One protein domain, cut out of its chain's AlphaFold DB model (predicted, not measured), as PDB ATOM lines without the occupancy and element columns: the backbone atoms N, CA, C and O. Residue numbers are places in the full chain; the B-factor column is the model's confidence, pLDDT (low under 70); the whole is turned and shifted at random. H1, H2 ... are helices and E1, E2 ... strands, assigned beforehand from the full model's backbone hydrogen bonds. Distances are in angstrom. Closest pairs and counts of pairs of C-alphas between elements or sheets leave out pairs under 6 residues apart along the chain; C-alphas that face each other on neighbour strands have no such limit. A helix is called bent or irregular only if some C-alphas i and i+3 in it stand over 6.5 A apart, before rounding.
ATOM      1  N   VAL A   3      38.677   3.678  37.480       94.81
ATOM      2  CA  VAL A   3      38.260   2.383  38.044       94.81
ATOM      3  C   VAL A   3      38.248   1.265  37.009       94.81
ATOM      4  O   VAL A   3      38.864   0.228  37.226       94.81
ATOM      5  N   HIS A   4      37.607   1.478  35.857       93.44
ATOM      6  CA  HIS A   4      37.514   0.446  34.822       93.44
ATOM      7  C   HIS A   4      38.891   0.058  34.274       93.44
ATOM      8  O   HIS A   4      39.169  -1.121  34.102       93.44
ATOM      9  N   ASN A   5      39.774   1.036  34.051       95.56
ATOM     10  CA  ASN A   5      41.116   0.779  33.529       95.56
ATOM     11  C   ASN A   5      41.993   0.030  34.543       95.56
ATOM     12  O   ASN A   5      42.789  -0.825  34.155       95.56
ATOM     13  N   VAL A   6      41.885   0.376  35.828       97.62
ATOM     14  CA  VAL A   6      42.625  -0.288  36.911       97.62
ATOM     15  C   VAL A   6      42.101  -1.708  37.110       97.62
ATOM     16  O   VAL A   6      42.894  -2.648  37.137       97.62
ATOM     17  N   ALA A   7      40.780  -1.877  37.158       96.94
ATOM     18  CA  ALA A   7      40.141  -3.177  37.291       96.94
ATOM     19  C   ALA A   7      40.465  -4.099  36.115       96.94
ATOM     20  O   ALA A   7      40.860  -5.237  36.338       96.94
ATOM     21  N   ASP A   8      40.409  -3.612  34.874       97.12
ATOM     22  CA  ASP A   8      40.791  -4.410  33.705       97.12
ATOM     23  C   ASP A   8      42.241  -4.880  33.762       97.12
ATOM     24  O   ASP A   8      42.522  -6.040  33.466       97.12
ATOM     25  N   LYS A   9      43.174  -4.008  34.165       98.19
ATOM     26  CA  LYS A   9      44.576  -4.408  34.360       98.19
ATOM     27  C   LYS A   9      44.700  -5.475  35.442       98.19
ATOM     28  O   LYS A   9      45.461  -6.423  35.272       98.19
ATOM     29  N   TRP A  10      43.966  -5.327  36.541       98.12
ATOM     30  CA  TRP A  10      43.977  -6.284  37.640       98.12
ATOM     31  C   TRP A  10      43.416  -7.649  37.216       98.12
ATOM     32  O   TRP A  10      44.098  -8.663  37.368       98.12
ATOM     33  N   PHE A  11      42.233  -7.674  36.591       98.19
ATOM     34  CA  PHE A  11      41.621  -8.892  36.058       98.19
ATOM     35  C   PHE A  11      42.505  -9.551  34.998       98.19
ATOM     36  O   PHE A  11      42.675 -10.769  35.016       98.19
ATOM     37  N   TYR A  12      43.143  -8.763  34.128       98.06
ATOM     38  CA  TYR A  12      44.056  -9.294  33.122       98.06
ATOM     39  C   TYR A  12      45.282  -9.948  33.757       98.06
ATOM     40  O   TYR A  12      45.662 -11.050  33.374       98.06
ATOM     41  N   ASN A  13      45.872  -9.318  34.773       97.94
ATOM     42  CA  ASN A  13      47.008  -9.895  35.486       97.94
ATOM     43  C   ASN A  13      46.633 -11.181  36.246       97.94
ATOM     44  O   ASN A  13      47.469 -12.076  36.358       97.94
ATOM     45  N   LYS A  14      45.401 -11.280  36.766       97.38
ATOM     46  CA  LYS A  14      44.947 -12.414  37.588       97.38
ATOM     47  C   LYS A  14      44.389 -13.583  36.773       97.38
ATOM     48  O   LYS A  14      44.683 -14.733  37.082       97.38
ATOM     49  N   PHE A  15      43.607 -13.296  35.734       96.88
ATOM     50  CA  PHE A  15      42.851 -14.287  34.957       96.88
ATOM     51  C   PHE A  15      43.188 -14.291  33.461       96.88
ATOM     52  O   PHE A  15      42.711 -15.157  32.730       96.88
ATOM     53  N   GLY A  16      43.992 -13.339  32.980       96.62
ATOM     54  CA  GLY A  16      44.303 -13.186  31.556       96.62
ATOM     55  C   GLY A  16      43.198 -12.516  30.733       96.62
ATOM     56  O   GLY A  16      43.283 -12.523  29.508       96.62
ATOM     57  N   ILE A  17      42.175 -11.942  31.378       95.62
ATOM     58  CA  ILE A  17      40.985 -11.356  30.737       95.62
ATOM     59  C   ILE A  17      40.776  -9.931  31.248       95.62
ATOM     60  O   ILE A  17      40.815  -9.705  32.458       95.62
ATOM     61  N   LYS A  18      40.495  -8.968  30.361       96.56
ATOM     62  CA  LYS A  18      40.055  -7.629  30.788       96.56
ATOM     63  C   LYS A  18      38.555  -7.640  31.066       96.56
ATOM     64  O   LYS A  18      37.744  -7.324  30.197       96.56
ATOM     65  N   ALA A  19      38.183  -8.082  32.264       93.50
ATOM     66  CA  ALA A  19      36.810  -8.485  32.544       93.50
ATOM     67  C   ALA A  19      35.757  -7.372  32.363       93.50
ATOM     68  O   ALA A  19      34.603  -7.680  32.088       93.50
ATOM     69  N   ARG A  20      36.118  -6.084  32.454       92.88
ATOM     70  CA  ARG A  20      35.172  -4.979  32.230       92.88
ATOM     71  C   ARG A  20      35.056  -4.546  30.770       92.88
ATOM     72  O   ARG A  20      34.030  -3.979  30.403       92.88
ATOM     73  N   SER A  21      36.083  -4.769  29.951       94.06
ATOM     74  CA  SER A  21      36.098  -4.339  28.542       94.06
ATOM     75  C   SER A  21      35.941  -5.465  27.522       94.06
ATOM     76  O   SER A  21      35.654  -5.179  26.360       94.06
ATOM     77  N   GLU A  22      36.104  -6.723  27.930       96.06
ATOM     78  CA  GLU A  22      36.082  -7.889  27.037       96.06
ATOM     79  C   GLU A  22      34.985  -8.911  27.385       96.06
ATOM     80  O   GLU A  22      34.832  -9.895  26.662       96.06
ATOM     81  N   CYS A  23      34.202  -8.687  28.448       96.81
ATOM     82  CA  CYS A  23      33.127  -9.593  28.857       96.81
ATOM     83  C   CYS A  23      31.727  -9.024  28.625       96.81
ATOM     84  O   CYS A  23      31.500  -7.816  28.562       96.81
ATOM     85  N   ILE A  24      30.770  -9.943  28.575       95.50
ATOM     86  CA  ILE A  24      29.342  -9.680  28.714       95.50
ATOM     87  C   ILE A  24      29.004  -9.756  30.202       95.50
ATOM     88  O   ILE A  24      29.413 -10.698  30.876       95.50
ATOM     89  N   PHE A  25      28.228  -8.804  30.708       94.88
ATOM     90  CA  PHE A  25      27.709  -8.863  32.073       94.88
ATOM     91  C   PHE A  25      26.395  -9.634  32.087       94.88
ATOM     92  O   PHE A  25      25.482  -9.352  31.310       94.88
ATOM     93  N   CYS A  26      26.326 -10.648  32.935       95.38
ATOM     94  CA  CYS A  26      25.178 -11.525  33.107       95.38
ATOM     95  C   CYS A  26      24.838 -11.612  34.595       95.38
ATOM     96  O   CYS A  26      25.695 -11.418  35.447       95.38
ATOM     97  N   THR A  27      23.599 -11.958  34.914       94.88
ATOM     98  CA  THR A  27      23.189 -12.325  36.272       94.88
ATOM     99  C   THR A  27      22.151 -13.441  36.165       94.88
ATOM    100  O   THR A  27      21.321 -13.414  35.250       94.88
ATOM    101  N   PRO A  28      22.175 -14.448  37.052       92.88
ATOM    102  CA  PRO A  28      21.103 -15.433  37.131       92.88
ATOM    103  C   PRO A  28      19.849 -14.870  37.834       92.88
ATOM    104  O   PRO A  28      18.818 -15.543  37.866       92.88
ATOM    105  N   CYS A  29      19.909 -13.649  38.384       93.38
ATOM    106  CA  CYS A  29      18.781 -12.953  38.994       93.38
ATOM    107  C   CYS A  29      18.052 -12.075  37.961       93.38
ATOM    108  O   CYS A  29      18.515 -10.998  37.582       93.38
ATOM    109  N   ILE A  30      16.863 -12.503  37.525       92.31
ATOM    110  CA  ILE A  30      16.073 -11.740  36.543       92.31
ATOM    111  C   ILE A  30      15.652 -10.356  37.061       92.31
ATOM    112  O   ILE A  30      15.519  -9.426  36.269       92.31
ATOM    113  N   GLU A  31      15.437 -10.205  38.370       92.56
ATOM    114  CA  GLU A  31      15.062  -8.913  38.950       92.56
ATOM    115  C   GLU A  31      16.219  -7.914  38.859       92.56
ATOM    116  O   GLU A  31      15.997  -6.801  38.396       92.56
ATOM    117  N   GLN A  32      17.454  -8.342  39.146       90.88
ATOM    118  CA  GLN A  32      18.651  -7.520  38.935       90.88
ATOM    119  C   GLN A  32      18.828  -7.169  37.449       90.88
ATOM    120  O   GLN A  32      19.054  -6.013  37.105       90.88
ATOM    121  N   ALA A  33      18.649  -8.129  36.532       91.88
ATOM    122  CA  ALA A  33      18.774  -7.866  35.092       91.88
ATOM    123  C   ALA A  33      17.803  -6.776  34.590       91.88
ATOM    124  O   ALA A  33      18.147  -5.997  33.698       91.88
ATOM    125  N   LYS A  34      16.594  -6.700  35.165       92.75
ATOM    126  CA  LYS A  34      15.587  -5.683  34.816       92.75
ATOM    127  C   LYS A  34      15.995  -4.266  35.215       92.75
ATOM    128  O   LYS A  34      15.496  -3.318  34.611       92.75
ATOM    129  N   GLU A  35      16.889  -4.103  36.189       91.31
ATOM    130  CA  GLU A  35      17.390  -2.785  36.599       91.31
ATOM    131  C   GLU A  35      18.222  -2.124  35.488       91.31
ATOM    132  O   GLU A  35      18.228  -0.900  35.359       91.31
ATOM    133  N   PHE A  36      18.843  -2.933  34.623       87.19
ATOM    134  CA  PHE A  36      19.673  -2.472  33.507       87.19
ATOM    135  C   PHE A  36      18.916  -2.345  32.181       87.19
ATOM    136  O   PHE A  36      19.420  -1.731  31.236       87.19
ATOM    137  N   GLY A  37      17.703  -2.897  32.084       89.00
ATOM    138  CA  GLY A  37      16.866  -2.785  30.895       89.00
ATOM    139  C   GLY A  37      15.999  -4.011  30.640       89.00
ATOM    140  O   GLY A  37      15.473  -4.640  31.555       89.00
ATOM    141  N   ARG A  38      15.793  -4.336  29.359       91.81
ATOM    142  CA  ARG A  38      15.019  -5.520  28.975       91.81
ATOM    143  C   ARG A  38      15.880  -6.772  29.197       91.81
ATOM    144  O   ARG A  38      16.913  -6.877  28.536       91.81
ATOM    145  N   PRO A  39      15.470  -7.715  30.065       93.31
ATOM    146  CA  PRO A  39      16.229  -8.937  30.281       93.31
ATOM    147  C   PRO A  39      16.200  -9.811  29.026       93.31
ATOM    148  O   PRO A  39      15.160  -9.966  28.379       93.31
ATOM    149  N   CYS A  40      17.351 -10.394  28.712       93.69
ATOM    150  CA  CYS A  40      17.521 -11.388  27.664       93.69
ATOM    151  C   CYS A  40      18.269 -12.590  28.243       93.69
ATOM    152  O   CYS A  40      19.075 -12.441  29.162       93.69
ATOM    153  N   GLU A  41      18.040 -13.767  27.678       94.31
ATOM    154  CA  GLU A  41      18.809 -14.960  28.005       94.31
ATOM    155  C   GLU A  41      20.052 -15.032  27.113       94.31
ATOM    156  O   GLU A  41      19.972 -14.847  25.895       94.31
ATOM    157  N   VAL A  42      21.203 -15.303  27.730       93.81
ATOM    158  CA  VAL A  42      22.464 -15.558  27.031       93.81
ATOM    159  C   VAL A  42      22.746 -17.053  27.083       93.81
ATOM    160  O   VAL A  42      22.930 -17.619  28.157       93.81
ATOM    161  N   SER A  43      22.822 -17.688  25.915       92.44
ATOM    162  CA  SER A  43      23.162 -19.108  25.801       92.44
ATOM    163  C   SER A  43      24.486 -19.288  25.067       92.44
ATOM    164  O   SER A  43      24.760 -18.645  24.047       92.44
ATOM    165  N   LEU A  44      25.301 -20.214  25.560       90.81
ATOM    166  CA  LEU A  44      26.571 -20.597  24.952       90.81
ATOM    167  C   LEU A  44      26.352 -21.820  24.057       90.81
ATOM    168  O   LEU A  44      25.593 -22.724  24.403       90.81
ATOM    169  N   ALA A  45      26.971 -21.841  22.875       84.62
ATOM    170  CA  ALA A  45      26.887 -23.015  22.008       84.62
ATOM    171  C   ALA A  45      27.761 -24.152  22.556       84.62
ATOM    172  O   ALA A  45      28.822 -23.906  23.130       84.62
ATOM    173  N   GLU A  46      27.330 -25.396  22.342       83.00
ATOM    174  CA  GLU A  46      28.097 -26.575  22.746       83.00
ATOM    175  C   GLU A  46      29.515 -26.557  22.158       83.00
ATOM    176  O   GLU A  46      29.719 -26.238  20.984       83.00
ATOM    177  N   GLY A  47      30.496 -26.922  22.988       82.81
ATOM    178  CA  GLY A  47      31.902 -27.019  22.594       82.81
ATOM    179  C   GLY A  47      32.645 -25.686  22.481       82.81
ATOM    180  O   GLY A  47      33.816 -25.698  22.109       82.81
ATOM    181  N   LEU A  48      32.010 -24.552  22.794       88.06
ATOM    182  CA  LEU A  48      32.710 -23.273  22.897       88.06
ATOM    183  C   LEU A  48      33.412 -23.136  24.244       88.06
ATOM    184  O   LEU A  48      32.831 -23.411  25.292       88.06
ATOM    185  N   GLU A  49      34.648 -22.649  24.204       93.75
ATOM    186  CA  GLU A  49      35.361 -22.235  25.406       93.75
ATOM    187  C   GLU A  49      34.848 -20.874  25.879       93.75
ATOM    188  O   GLU A  49      34.628 -19.949  25.090       93.75
ATOM    189  N   TYR A  50      34.670 -20.760  27.188       96.06
ATOM    190  CA  TYR A  50      34.301 -19.526  27.857       96.06
ATOM    191  C   TYR A  50      34.919 -19.486  29.252       96.06
ATOM    192  O   TYR A  50      35.354 -20.506  29.795       96.06
ATOM    193  N   VAL A  51      34.967 -18.289  29.826       97.25
ATOM    194  CA  VAL A  51      35.381 -18.066  31.210       97.25
ATOM    195  C   VAL A  51      34.328 -17.210  31.890       97.25
ATOM    196  O   VAL A  51      33.873 -16.212  31.336       97.25
ATOM    197  N   LEU A  52      33.943 -17.612  33.092       97.19
ATOM    198  CA  LEU A  52      33.072 -16.846  33.970       97.19
ATOM    199  C   LEU A  52      33.934 -16.267  35.078       97.19
ATOM    200  O   LEU A  52      34.595 -17.028  35.782       97.19
ATOM    201  N   VAL A  53      33.924 -14.950  35.240       98.12
ATOM    202  CA  VAL A  53      34.529 -14.282  36.396       98.12
ATOM    203  C   VAL A  53      33.410 -13.795  37.305       98.12
ATOM    204  O   VAL A  53      32.480 -13.138  36.839       98.12
ATOM    205  N   TYR A  54      33.484 -14.129  38.590       97.69
ATOM    206  CA  TYR A  54      32.476 -13.755  39.583       97.69
ATOM    207  C   TYR A  54      33.117 -13.523  40.952       97.69
ATOM    208  O   TYR A  54      34.273 -13.880  41.188       97.69
ATOM    209  N   SER A  55      32.353 -12.933  41.867       97.38
ATOM    210  CA  SER A  55      32.689 -12.849  43.285       97.38
ATOM    211  C   SER A  55      31.442 -13.149  44.110       97.38
ATOM    212  O   SER A  55      30.363 -12.657  43.810       97.38
ATOM    213  N   VAL A  56      31.584 -13.938  45.176       95.94
ATOM    214  CA  VAL A  56      30.496 -14.161  46.153       95.94
ATOM    215  C   VAL A  56      30.267 -12.968  47.085       95.94
ATOM    216  O   VAL A  56      29.309 -12.975  47.851       95.94
ATOM    217  N   ASN A  57      31.153 -11.971  47.044       96.00
ATOM    218  CA  ASN A  57      31.138 -10.788  47.907       96.00
ATOM    219  C   ASN A  57      30.787  -9.498  47.143       96.00
ATOM    220  O   ASN A  57      30.975  -8.409  47.692       96.00
ATOM    221  N   VAL A  58      30.375  -9.619  45.879       94.69
ATOM    222  CA  VAL A  58      29.989  -8.508  45.001       94.69
ATOM    223  C   VAL A  58      28.745  -8.942  44.240       94.69
ATOM    224  O   VAL A  58      28.797  -9.929  43.503       94.69
ATOM    225  N   GLU A  59      27.632  -8.238  44.425       93.62
ATOM    226  CA  GLU A  59      26.410  -8.489  43.657       93.62
ATOM    227  C   GLU A  59      26.477  -7.779  42.304       93.62
ATOM    228  O   GLU A  59      26.057  -8.346  41.298       93.62
ATOM    229  N   ASP A  60      27.066  -6.585  42.266       93.12
ATOM    230  CA  ASP A  60      27.329  -5.809  41.058       93.12
ATOM    231  C   ASP A  60      28.653  -5.041  41.171       93.12
ATOM    232  O   ASP A  60      28.946  -4.413  42.189       93.12
ATOM    233  N   PHE A  61      29.472  -5.042  40.117       93.44
ATOM    234  CA  PHE A  61      30.742  -4.317  40.132       93.44
ATOM    235  C   PHE A  61      30.587  -2.810  40.391       93.44
ATOM    236  O   PHE A  61      31.523  -2.190  40.900       93.44
ATOM    237  N   ILE A  62      29.436  -2.205  40.073       91.75
ATOM    238  CA  ILE A  62      29.190  -0.779  40.335       91.75
ATOM    239  C   ILE A  62      29.236  -0.426  41.832       91.75
ATOM    240  O   ILE A  62      29.493   0.728  42.175       91.75
ATOM    241  N   GLU A  63      29.081  -1.410  42.727       92.25
ATOM    242  CA  GLU A  63      29.223  -1.251  44.181       92.25
ATOM    243  C   GLU A  63      30.550  -0.608  44.591       92.25
ATOM    244  O   GLU A  63      30.611   0.090  45.605       92.25
ATOM    245  N   ILE A  64      31.610  -0.795  43.795       93.56
ATOM    246  CA  ILE A  64      32.918  -0.212  44.088       93.56
ATOM    247  C   ILE A  64      32.842   1.307  44.270       93.56
ATOM    248  O   ILE A  64      33.519   1.835  45.143       93.56
ATOM    249  N   GLU A  65      31.988   2.006  43.511       91.31
ATOM    250  CA  GLU A  65      31.829   3.465  43.595       91.31
ATOM    251  C   GLU A  65      31.272   3.933  44.949       91.31
ATOM    252  O   GLU A  65      31.438   5.098  45.313       91.31
ATOM    253  N   PHE A  66      30.634   3.029  45.695       92.50
ATOM    254  CA  PHE A  66      30.085   3.284  47.026       92.50
ATOM    255  C   PHE A  66      30.991   2.761  48.146       92.50
ATOM    256  O   PHE A  66      30.969   3.302  49.253       92.50
ATOM    257  N   ASP A  67      31.784   1.726  47.865       93.81
ATOM    258  CA  ASP A  67      32.648   1.064  48.844       93.81
ATOM    259  C   ASP A  67      33.996   1.773  49.049       93.81
ATOM    260  O   ASP A  67      34.573   1.684  50.140       93.81
ATOM    261  N   ILE A  68      34.521   2.451  48.023       94.81
ATOM    262  CA  ILE A  68      35.812   3.156  48.094       94.81
ATOM    263  C   ILE A  68      35.630   4.665  48.244       94.81
ATOM    264  O   ILE A  68      34.621   5.244  47.847       94.81
ATOM    265  N   ARG A  69      36.627   5.326  48.835       94.81
ATOM    266  CA  ARG A  69      36.600   6.769  49.101       94.81
ATOM    267  C   ARG A  69      36.991   7.587  47.881       94.81
ATOM    268  O   ARG A  69      36.404   8.646  47.666       94.81
ATOM    269  N   ASP A  70      37.979   7.128  47.118       93.31
ATOM    270  CA  ASP A  70      38.458   7.805  45.920       93.31
ATOM    271  C   ASP A  70      38.558   6.842  44.730       93.31
ATOM    272  O   ASP A  70      39.487   6.050  44.591       93.31
ATOM    273  N   VAL A  71      37.620   6.985  43.792       93.12
ATOM    274  CA  VAL A  71      37.586   6.255  42.511       93.12
ATOM    275  C   VAL A  71      38.753   6.587  41.567       93.12
ATOM    276  O   VAL A  71      38.873   6.012  40.479       93.12
ATOM    277  N   SER A  72      39.614   7.530  41.949       94.69
ATOM    278  CA  SER A  72      40.850   7.878  41.249       94.69
ATOM    279  C   SER A  72      42.103   7.291  41.910       94.69
ATOM    280  O   SER A  72      43.165   7.364  41.297       94.69
ATOM    281  N   ASP A  73      42.008   6.706  43.112       96.81
ATOM    282  CA  ASP A  73      43.140   6.058  43.785       96.81
ATOM    283  C   ASP A  73      43.266   4.591  43.350       96.81
ATOM    284  O   ASP A  73      42.543   3.702  43.805       96.81
ATOM    285  N   ASP A  74      44.235   4.330  42.471       97.69
ATOM    286  CA  ASP A  74      44.553   2.991  41.971       97.69
ATOM    287  C   ASP A  74      44.797   1.973  43.100       97.69
ATOM    288  O   ASP A  74      44.407   0.811  42.965       97.69
ATOM    289  N   ASN A  75      45.417   2.373  44.218       97.44
ATOM    290  CA  ASN A  75      45.698   1.447  45.319       97.44
ATOM    291  C   ASN A  75      44.422   1.068  46.066       97.44
ATOM    292  O   ASN A  75      44.274  -0.091  46.450       97.44
ATOM    293  N   GLU A  76      43.510   2.019  46.271       97.44
ATOM    294  CA  GLU A  76      42.234   1.750  46.933       97.44
ATOM    295  C   GLU A  76      41.378   0.797  46.086       97.44
ATOM    296  O   GLU A  76      40.860  -0.193  46.605       97.44
ATOM    297  N   ILE A  77      41.339   1.020  44.767       97.69
ATOM    298  CA  ILE A  77      40.669   0.130  43.808       97.69
ATOM    299  C   ILE A  77      41.270  -1.281  43.859       97.69
ATOM    300  O   ILE A  77      40.536  -2.263  43.966       97.69
ATOM    301  N   ILE A  78      42.601  -1.408  43.804       97.81
ATOM    302  CA  ILE A  78      43.277  -2.716  43.843       97.81
ATOM    303  C   ILE A  78      43.015  -3.429  45.174       97.81
ATOM    304  O   ILE A  78      42.706  -4.620  45.177       97.81
ATOM    305  N   LEU A  79      43.107  -2.721  46.303       97.56
ATOM    306  CA  LEU A  79      42.826  -3.292  47.621       97.56
ATOM    307  C   LEU A  79      41.382  -3.778  47.727       97.56
ATOM    308  O   LEU A  79      41.141  -4.837  48.306       97.56
ATOM    309  N   TRP A  80      40.425  -3.039  47.169       97.69
ATOM    310  CA  TRP A  80      39.039  -3.488  47.095       97.69
ATOM    311  C   TRP A  80      38.937  -4.796  46.299       97.69
ATOM    312  O   TRP A  80      38.443  -5.787  46.832       97.69
ATOM    313  N   LEU A  81      39.501  -4.847  45.086       97.31
ATOM    314  CA  LEU A  81      39.459  -6.031  44.212       97.31
ATOM    315  C   LEU A  81      40.060  -7.282  44.868       97.31
ATOM    316  O   LEU A  81      39.476  -8.366  44.786       97.31
ATOM    317  N   GLU A  82      41.196  -7.146  45.557       97.19
ATOM    318  CA  GLU A  82      41.833  -8.270  46.258       97.19
ATOM    319  C   GLU A  82      40.981  -8.811  47.410       97.19
ATOM    320  O   GLU A  82      40.976 -10.017  47.659       97.19
ATOM    321  N   ASN A  83      40.216  -7.949  48.082       96.62
ATOM    322  CA  ASN A  83      39.382  -8.339  49.220       96.62
ATOM    323  C   ASN A  83      38.024  -8.928  48.823       96.62
ATOM    324  O   ASN A  83      37.331  -9.484  49.674       96.62
ATOM    325  N   LYS A  84      37.625  -8.826  47.551       96.81
ATOM    326  CA  LYS A  84      36.335  -9.349  47.086       96.81
ATOM    327  C   LYS A  84      36.369 -10.819  46.684       96.81
ATOM    328  O   LYS A  84      35.316 -11.368  46.386       96.81
ATOM    329  N   SER A  85      37.514 -11.500  46.736       95.06
ATOM    330  CA  SER A  85      37.610 -12.935  46.406       95.06
ATOM    331  C   SER A  85      37.040 -13.266  45.022       95.06
ATOM    332  O   SER A  85      36.231 -14.177  44.876       95.06
ATOM    333  N   TYR A  86      37.424 -12.491  44.004       97.69
ATOM    334  CA  TYR A  86      37.080 -12.843  42.629       97.69
ATOM    335  C   TYR A  86      37.714 -14.176  42.234       97.69
ATOM    336  O   TYR A  86      38.895 -14.420  42.505       97.69
ATOM    337  N   GLU A  87      36.936 -14.986  41.528       97.38
ATOM    338  CA  GLU A  87      37.310 -16.294  41.004       97.38
ATOM    339  C   GLU A  87      36.956 -16.390  39.518       97.38
ATOM    340  O   GLU A  87      36.117 -15.641  39.011       97.38
ATOM    341  N   SER A  88      37.610 -17.318  38.813       97.50
ATOM    342  CA  SER A  88      37.322 -17.620  37.412       97.50
ATOM    343  C   SER A  88      37.069 -19.112  37.219       97.50
ATOM    344  O   SER A  88      37.920 -19.918  37.600       97.50
ATOM    345  N   VAL A  89      35.960 -19.469  36.574       96.94
ATOM    346  CA  VAL A  89      35.575 -20.859  36.266       96.94
ATOM    347  C   VAL A  89      35.271 -21.031  34.777       96.94
ATOM    348  O   VAL A  89      35.124 -20.043  34.051       96.94
ATOM    349  N   ARG A  90      35.209 -22.278  34.294       95.31
ATOM    350  CA  ARG A  90      34.962 -22.594  32.871       95.31
ATOM    351  C   ARG A  90      33.665 -23.367  32.636       95.31
ATOM    352  O   ARG A  90      33.386 -23.771  31.510       95.31
ATOM    353  N   SER A  91      32.881 -23.573  33.687       92.00
ATOM    354  CA  SER A  91      31.594 -24.250  33.642       92.00
ATOM    355  C   SER A  91      30.604 -23.564  34.587       92.00
ATOM    356  O   SER A  91      30.965 -23.110  35.671       92.00
ATOM    357  N   LEU A  92      29.339 -23.470  34.165       90.56
ATOM    358  CA  LEU A  92      28.256 -22.919  34.991       90.56
ATOM    359  C   LEU A  92      28.019 -23.758  36.254       90.56
ATOM    360  O   LEU A  92      27.595 -23.229  37.276       90.56
ATOM    361  N   GLU A  93      28.308 -25.057  36.196       92.06
ATOM    362  CA  GLU A  93      28.195 -25.991  37.316       92.06
ATOM    363  C   GLU A  93      29.237 -25.747  38.418       92.06
ATOM    364  O   GLU A  93      29.049 -26.206  39.544       92.06
ATOM    365  N   GLU A  94      30.320 -25.028  38.109       95.00
ATOM    366  CA  GLU A  94      31.340 -24.624  39.082       95.00
ATOM    367  C   GLU A  94      30.926 -23.381  39.884       95.00
ATOM    368  O   GLU A  94      31.526 -23.096  40.920       95.00
ATOM    369  N   LEU A  95      29.890 -22.649  39.446       95.25
ATOM    370  CA  LEU A  95      29.360 -21.530  40.219       95.25
ATOM    371  C   LEU A  95      28.763 -22.026  41.548       95.25
ATOM    372  O   LEU A  95      28.142 -23.095  41.602       95.25
ATOM    373  N   PRO A  96      28.864 -21.233  42.629       95.44
ATOM    374  CA  PRO A  96      28.225 -21.559  43.891       95.44
ATOM    375  C   PRO A  96      26.730 -21.827  43.705       95.44
ATOM    376  O   PRO A  96      26.017 -21.101  43.009       95.44
ATOM    377  N   LYS A  97      26.226 -22.875  44.360       94.12
ATOM    378  CA  LYS A  97      24.811 -23.235  44.259       94.12
ATOM    379  C   LYS A  97      23.934 -22.071  44.731       94.12
ATOM    380  O   LYS A  97      24.014 -21.669  45.887       94.12
ATOM    381  N   GLY A  98      23.051 -21.601  43.850       92.88
ATOM    382  CA  GLY A  98      22.165 -20.474  44.143       92.88
ATOM    383  C   GLY A  98      22.852 -19.110  44.078       92.88
ATOM    384  O   GLY A  98      22.325 -18.168  44.655       92.88
ATOM    385  N   PHE A  99      24.002 -18.995  43.406       95.19
ATOM    386  CA  PHE A  99      24.630 -17.710  43.103       95.19
ATOM    387  C   PHE A  99      23.632 -16.756  42.424       95.19
ATOM    388  O   PHE A  99      22.841 -17.200  41.592       95.19
ATOM    389  N   GLN A 100      23.640 -15.475  42.809       94.00
ATOM    390  CA  GLN A 100      22.706 -14.444  42.324       94.00
ATOM    391  C   GLN A 100      23.386 -13.155  41.836       94.00
ATOM    392  O   GLN A 100      22.680 -12.282  41.350       94.00
ATOM    393  N   GLY A 101      24.711 -13.030  41.962       94.56
ATOM    394  CA  GLY A 101      25.430 -11.802  41.614       94.56
ATOM    395  C   GLY A 101      25.791 -11.680  40.132       94.56
ATOM    396  O   GLY A 101      25.440 -12.524  39.300       94.56
ATOM    397  N   GLU A 102      26.543 -10.628  39.821       96.12
ATOM    398  CA  GLU A 102      27.100 -10.355  38.501       96.12
ATOM    399  C   GLU A 102      28.120 -11.432  38.098       96.12
ATOM    400  O   GLU A 102      28.973 -11.877  38.871       96.12
ATOM    401  N   ILE A 103      28.032 -11.830  36.834       97.06
ATOM    402  CA  ILE A 103      28.948 -12.727  36.147       97.06
ATOM    403  C   ILE A 103      29.516 -11.968  34.953       97.06
ATOM    404  O   ILE A 103      28.776 -11.544  34.065       97.06
ATOM    405  N   MET A 104      30.839 -11.851  34.890       97.50
ATOM    406  CA  MET A 104      31.541 -11.336  33.718       97.50
ATOM    407  C   MET A 104      31.907 -12.523  32.819       97.50
ATOM    408  O   MET A 104      32.860 -13.258  33.085       97.50
ATOM    409  N   LEU A 105      31.114 -12.736  31.772       97.31
ATOM    410  CA  LEU A 105      31.250 -13.825  30.807       97.31
ATOM    411  C   LEU A 105      32.181 -13.421  29.656       97.31
ATOM    412  O   LEU A 105      31.832 -12.582  28.825       97.31
ATOM    413  N   TYR A 106      33.336 -14.073  29.572       97.31
ATOM    414  CA  TYR A 106      34.245 -13.995  28.435       97.31
ATOM    415  C   TYR A 106      34.000 -15.166  27.483       97.31
ATOM    416  O   TYR A 106      34.204 -16.324  27.854       97.31
ATOM    417  N   CYS A 107      33.586 -14.885  26.249       95.44
ATOM    418  CA  CYS A 107      33.429 -15.895  25.204       95.44
ATOM    419  C   CYS A 107      33.594 -15.286  23.804       95.44
ATOM    420  O   CYS A 107      33.387 -14.092  23.596       95.44
ATOM    421  N   GLU A 108      33.952 -16.114  22.819       93.50
ATOM    422  CA  GLU A 108      34.069 -15.665  21.422       93.50
ATOM    423  C   GLU A 108      32.691 -15.510  20.755       93.50
ATOM    424  O   GLU A 108      32.489 -14.654  19.893       93.50
ATOM    425  N   LYS A 109      31.742 -16.384  21.114       94.06
ATOM    426  CA  LYS A 109      30.422 -16.477  20.485       94.06
ATOM    427  C   LYS A 109      29.358 -16.831  21.518       94.06
ATOM    428  O   LYS A 109      29.566 -17.681  22.378       94.06
ATOM    429  N   TYR A 110      28.191 -16.221  21.366       94.75
ATOM    430  CA  TYR A 110      27.027 -16.429  22.216       94.75
ATOM    431  C   TYR A 110      25.745 -16.225  21.403       94.75
ATOM    432  O   TYR A 110      25.766 -15.676  20.297       94.75
ATOM    433  N   LYS A 111      24.624 -16.697  21.944       94.69
ATOM    434  CA  LYS A 111      23.281 -16.444  21.421       94.69
ATOM    435  C   LYS A 111      22.504 -15.622  22.436       94.69
ATOM    436  O   LYS A 111      22.670 -15.821  23.634       94.69
ATOM    437  N   ILE A 112      21.660 -14.727  21.933       94.31
ATOM    438  CA  ILE A 112      20.697 -13.979  22.737       94.31
ATOM    439  C   ILE A 112      19.294 -14.440  22.341       94.31
ATOM    440  O   ILE A 112      18.979 -14.481  21.148       94.31
ATOM    441  N   SER A 113      18.455 -14.733  23.329       93.81
ATOM    442  CA  SER A 113      17.010 -14.917  23.170       93.81
ATOM    443  C   SER A 113      16.239 -13.980  24.095       93.81
ATOM    444  O   SER A 113      16.703 -13.622  25.176       93.81
ATOM    445  N   GLU A 114      15.059 -13.549  23.653       88.12
ATOM    446  CA  GLU A 114      14.142 -12.799  24.514       88.12
ATOM    447  C   GLU A 114      13.545 -13.739  25.571       88.12
ATOM    448  O   GLU A 114      13.244 -14.893  25.255       88.12
ATOM    449  N   VAL A 115      13.393 -13.235  26.801       76.56
ATOM    450  CA  VAL A 115      12.722 -13.926  27.919       76.56
ATOM    451  C   VAL A 115      11.220 -13.671  27.881       76.56
ATOM    452  O   VAL A 115      10.831 -12.506  27.615       76.56
TER     453      VAL A 115
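Overview. This is residues 3 to 115 of the 115 residues of an uncharacterized protein of Methylophaga sp (UniProt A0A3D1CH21). A twisted four-stranded sheet, E1, E5, E3 and E4, lies between two end groups: the helices H1, H3 and H4 at one end of the long axis, and a two-stranded ribbon, E2 and E6, at the other. H2 lies off to one side, beyond edge strand E1, and the end of H1 only grazes the sheet. The printed part has 113 residues with four named helices and six named strands, in the order H1 E1 H2 E2 E3 H3 H4 E4 E5 E6. Both sheets are antiparallel, and the class is mixed, helices and strands. The whole is compact, with a radius of gyration of the C-alphas of 14.2 A and spans of 40 by 29 by 25 A.

Arrangement. The larger sheet runs, strand beside strand, from E1, residues 24 to 26, to E5, residues 103 to 107, E3, residues 50 to 54, and E4, residues 87 to 89. E1 and E4 are its edge strands, and from edge to edge the strands' lines turn by 83 degrees. The inner strands E5 and E3 are antiparallel at 163 degrees; N 51 and O 106 are within hydrogen-bond range at 2.9 A, as are N 106 and O 51 at 2.8 A. E1 and E5 are antiparallel at 140 degrees, with N 26 and O 103 at 2.8 A. E3 and E4 are antiparallel at 152 degrees, with N 52 and O 89 at 2.9 A. H1, residues 3 to 15, only grazes this sheet, with residues 11 to 15; its closest C-alphas to E4 are those of Phe 15 and Ser 88, 6.9 A apart. H1 touches H4, residues 74 to 83, at a steep tilt of 48 degrees, the same way; the closest C-alphas are those of Val 6 and Asp 74, 6.3 A apart. H3, residues 61 to 67, is close to but not clearly touching H4, with the closest C-alphas, those of Ile 64 and Trp 80, 7.6 A apart; their steep tilt of 69 degrees, opposite ways, is only just short of about perpendicular. H3 and H1 are near each other, with 5 pairs of C-alphas within 10 A. H3 is only just not on the sheet, with 4 pairs of C-alphas within 10 A. The smaller sheet pairs E2, residues 40 to 43, with E6, residues 111 to 114, antiparallel at 149 degrees; N 41 and O 113 are 2.8 A apart. The closest C-alphas of E1 and E2 are those of Cys 26 and Val 42, 7.8 A apart. H2, residues 30 to 36, is apart from E6 and from the other three helices; its closest C-alpha pair with E1 is Ala 33 and Cys 26, 7.6 A. In H1 and H4 every O i to N i+4 pair is within hydrogen-bond range; H2 and H3 each have 1 of 3, but 4 of 4 O i to N i+3 pairs.

Along the chain. E3 begins at C-alpha 50, (34.301, -19.526, 27.857), and is 13.2 A long; E5 is 12.2 A, E4 6.8 A and E1 6.3 A. H1 begins at C-alpha 3, (38.260, 2.383, 38.044), and is 17.6 A long; H4 is 14.4 A. H2 and H3 are 10.4 A each, and H3 is neither bent nor irregular, but only just: C-alphas 61 and 64 are 6.1 A apart. E2 is 9.7 A; E6 is 10.3 A and ends at C-alpha 114, (14.142, -12.799, 24.514).

Size, cuts and confidence. The two C-alphas farthest apart, those of Glu 46 and Arg 69, are 43.3 A apart. The printed part has no cut. The long link is E4 to E5, residues 90 to 102. The mean pLDDT of the printed part is 94.4, and no printed residue is under 70.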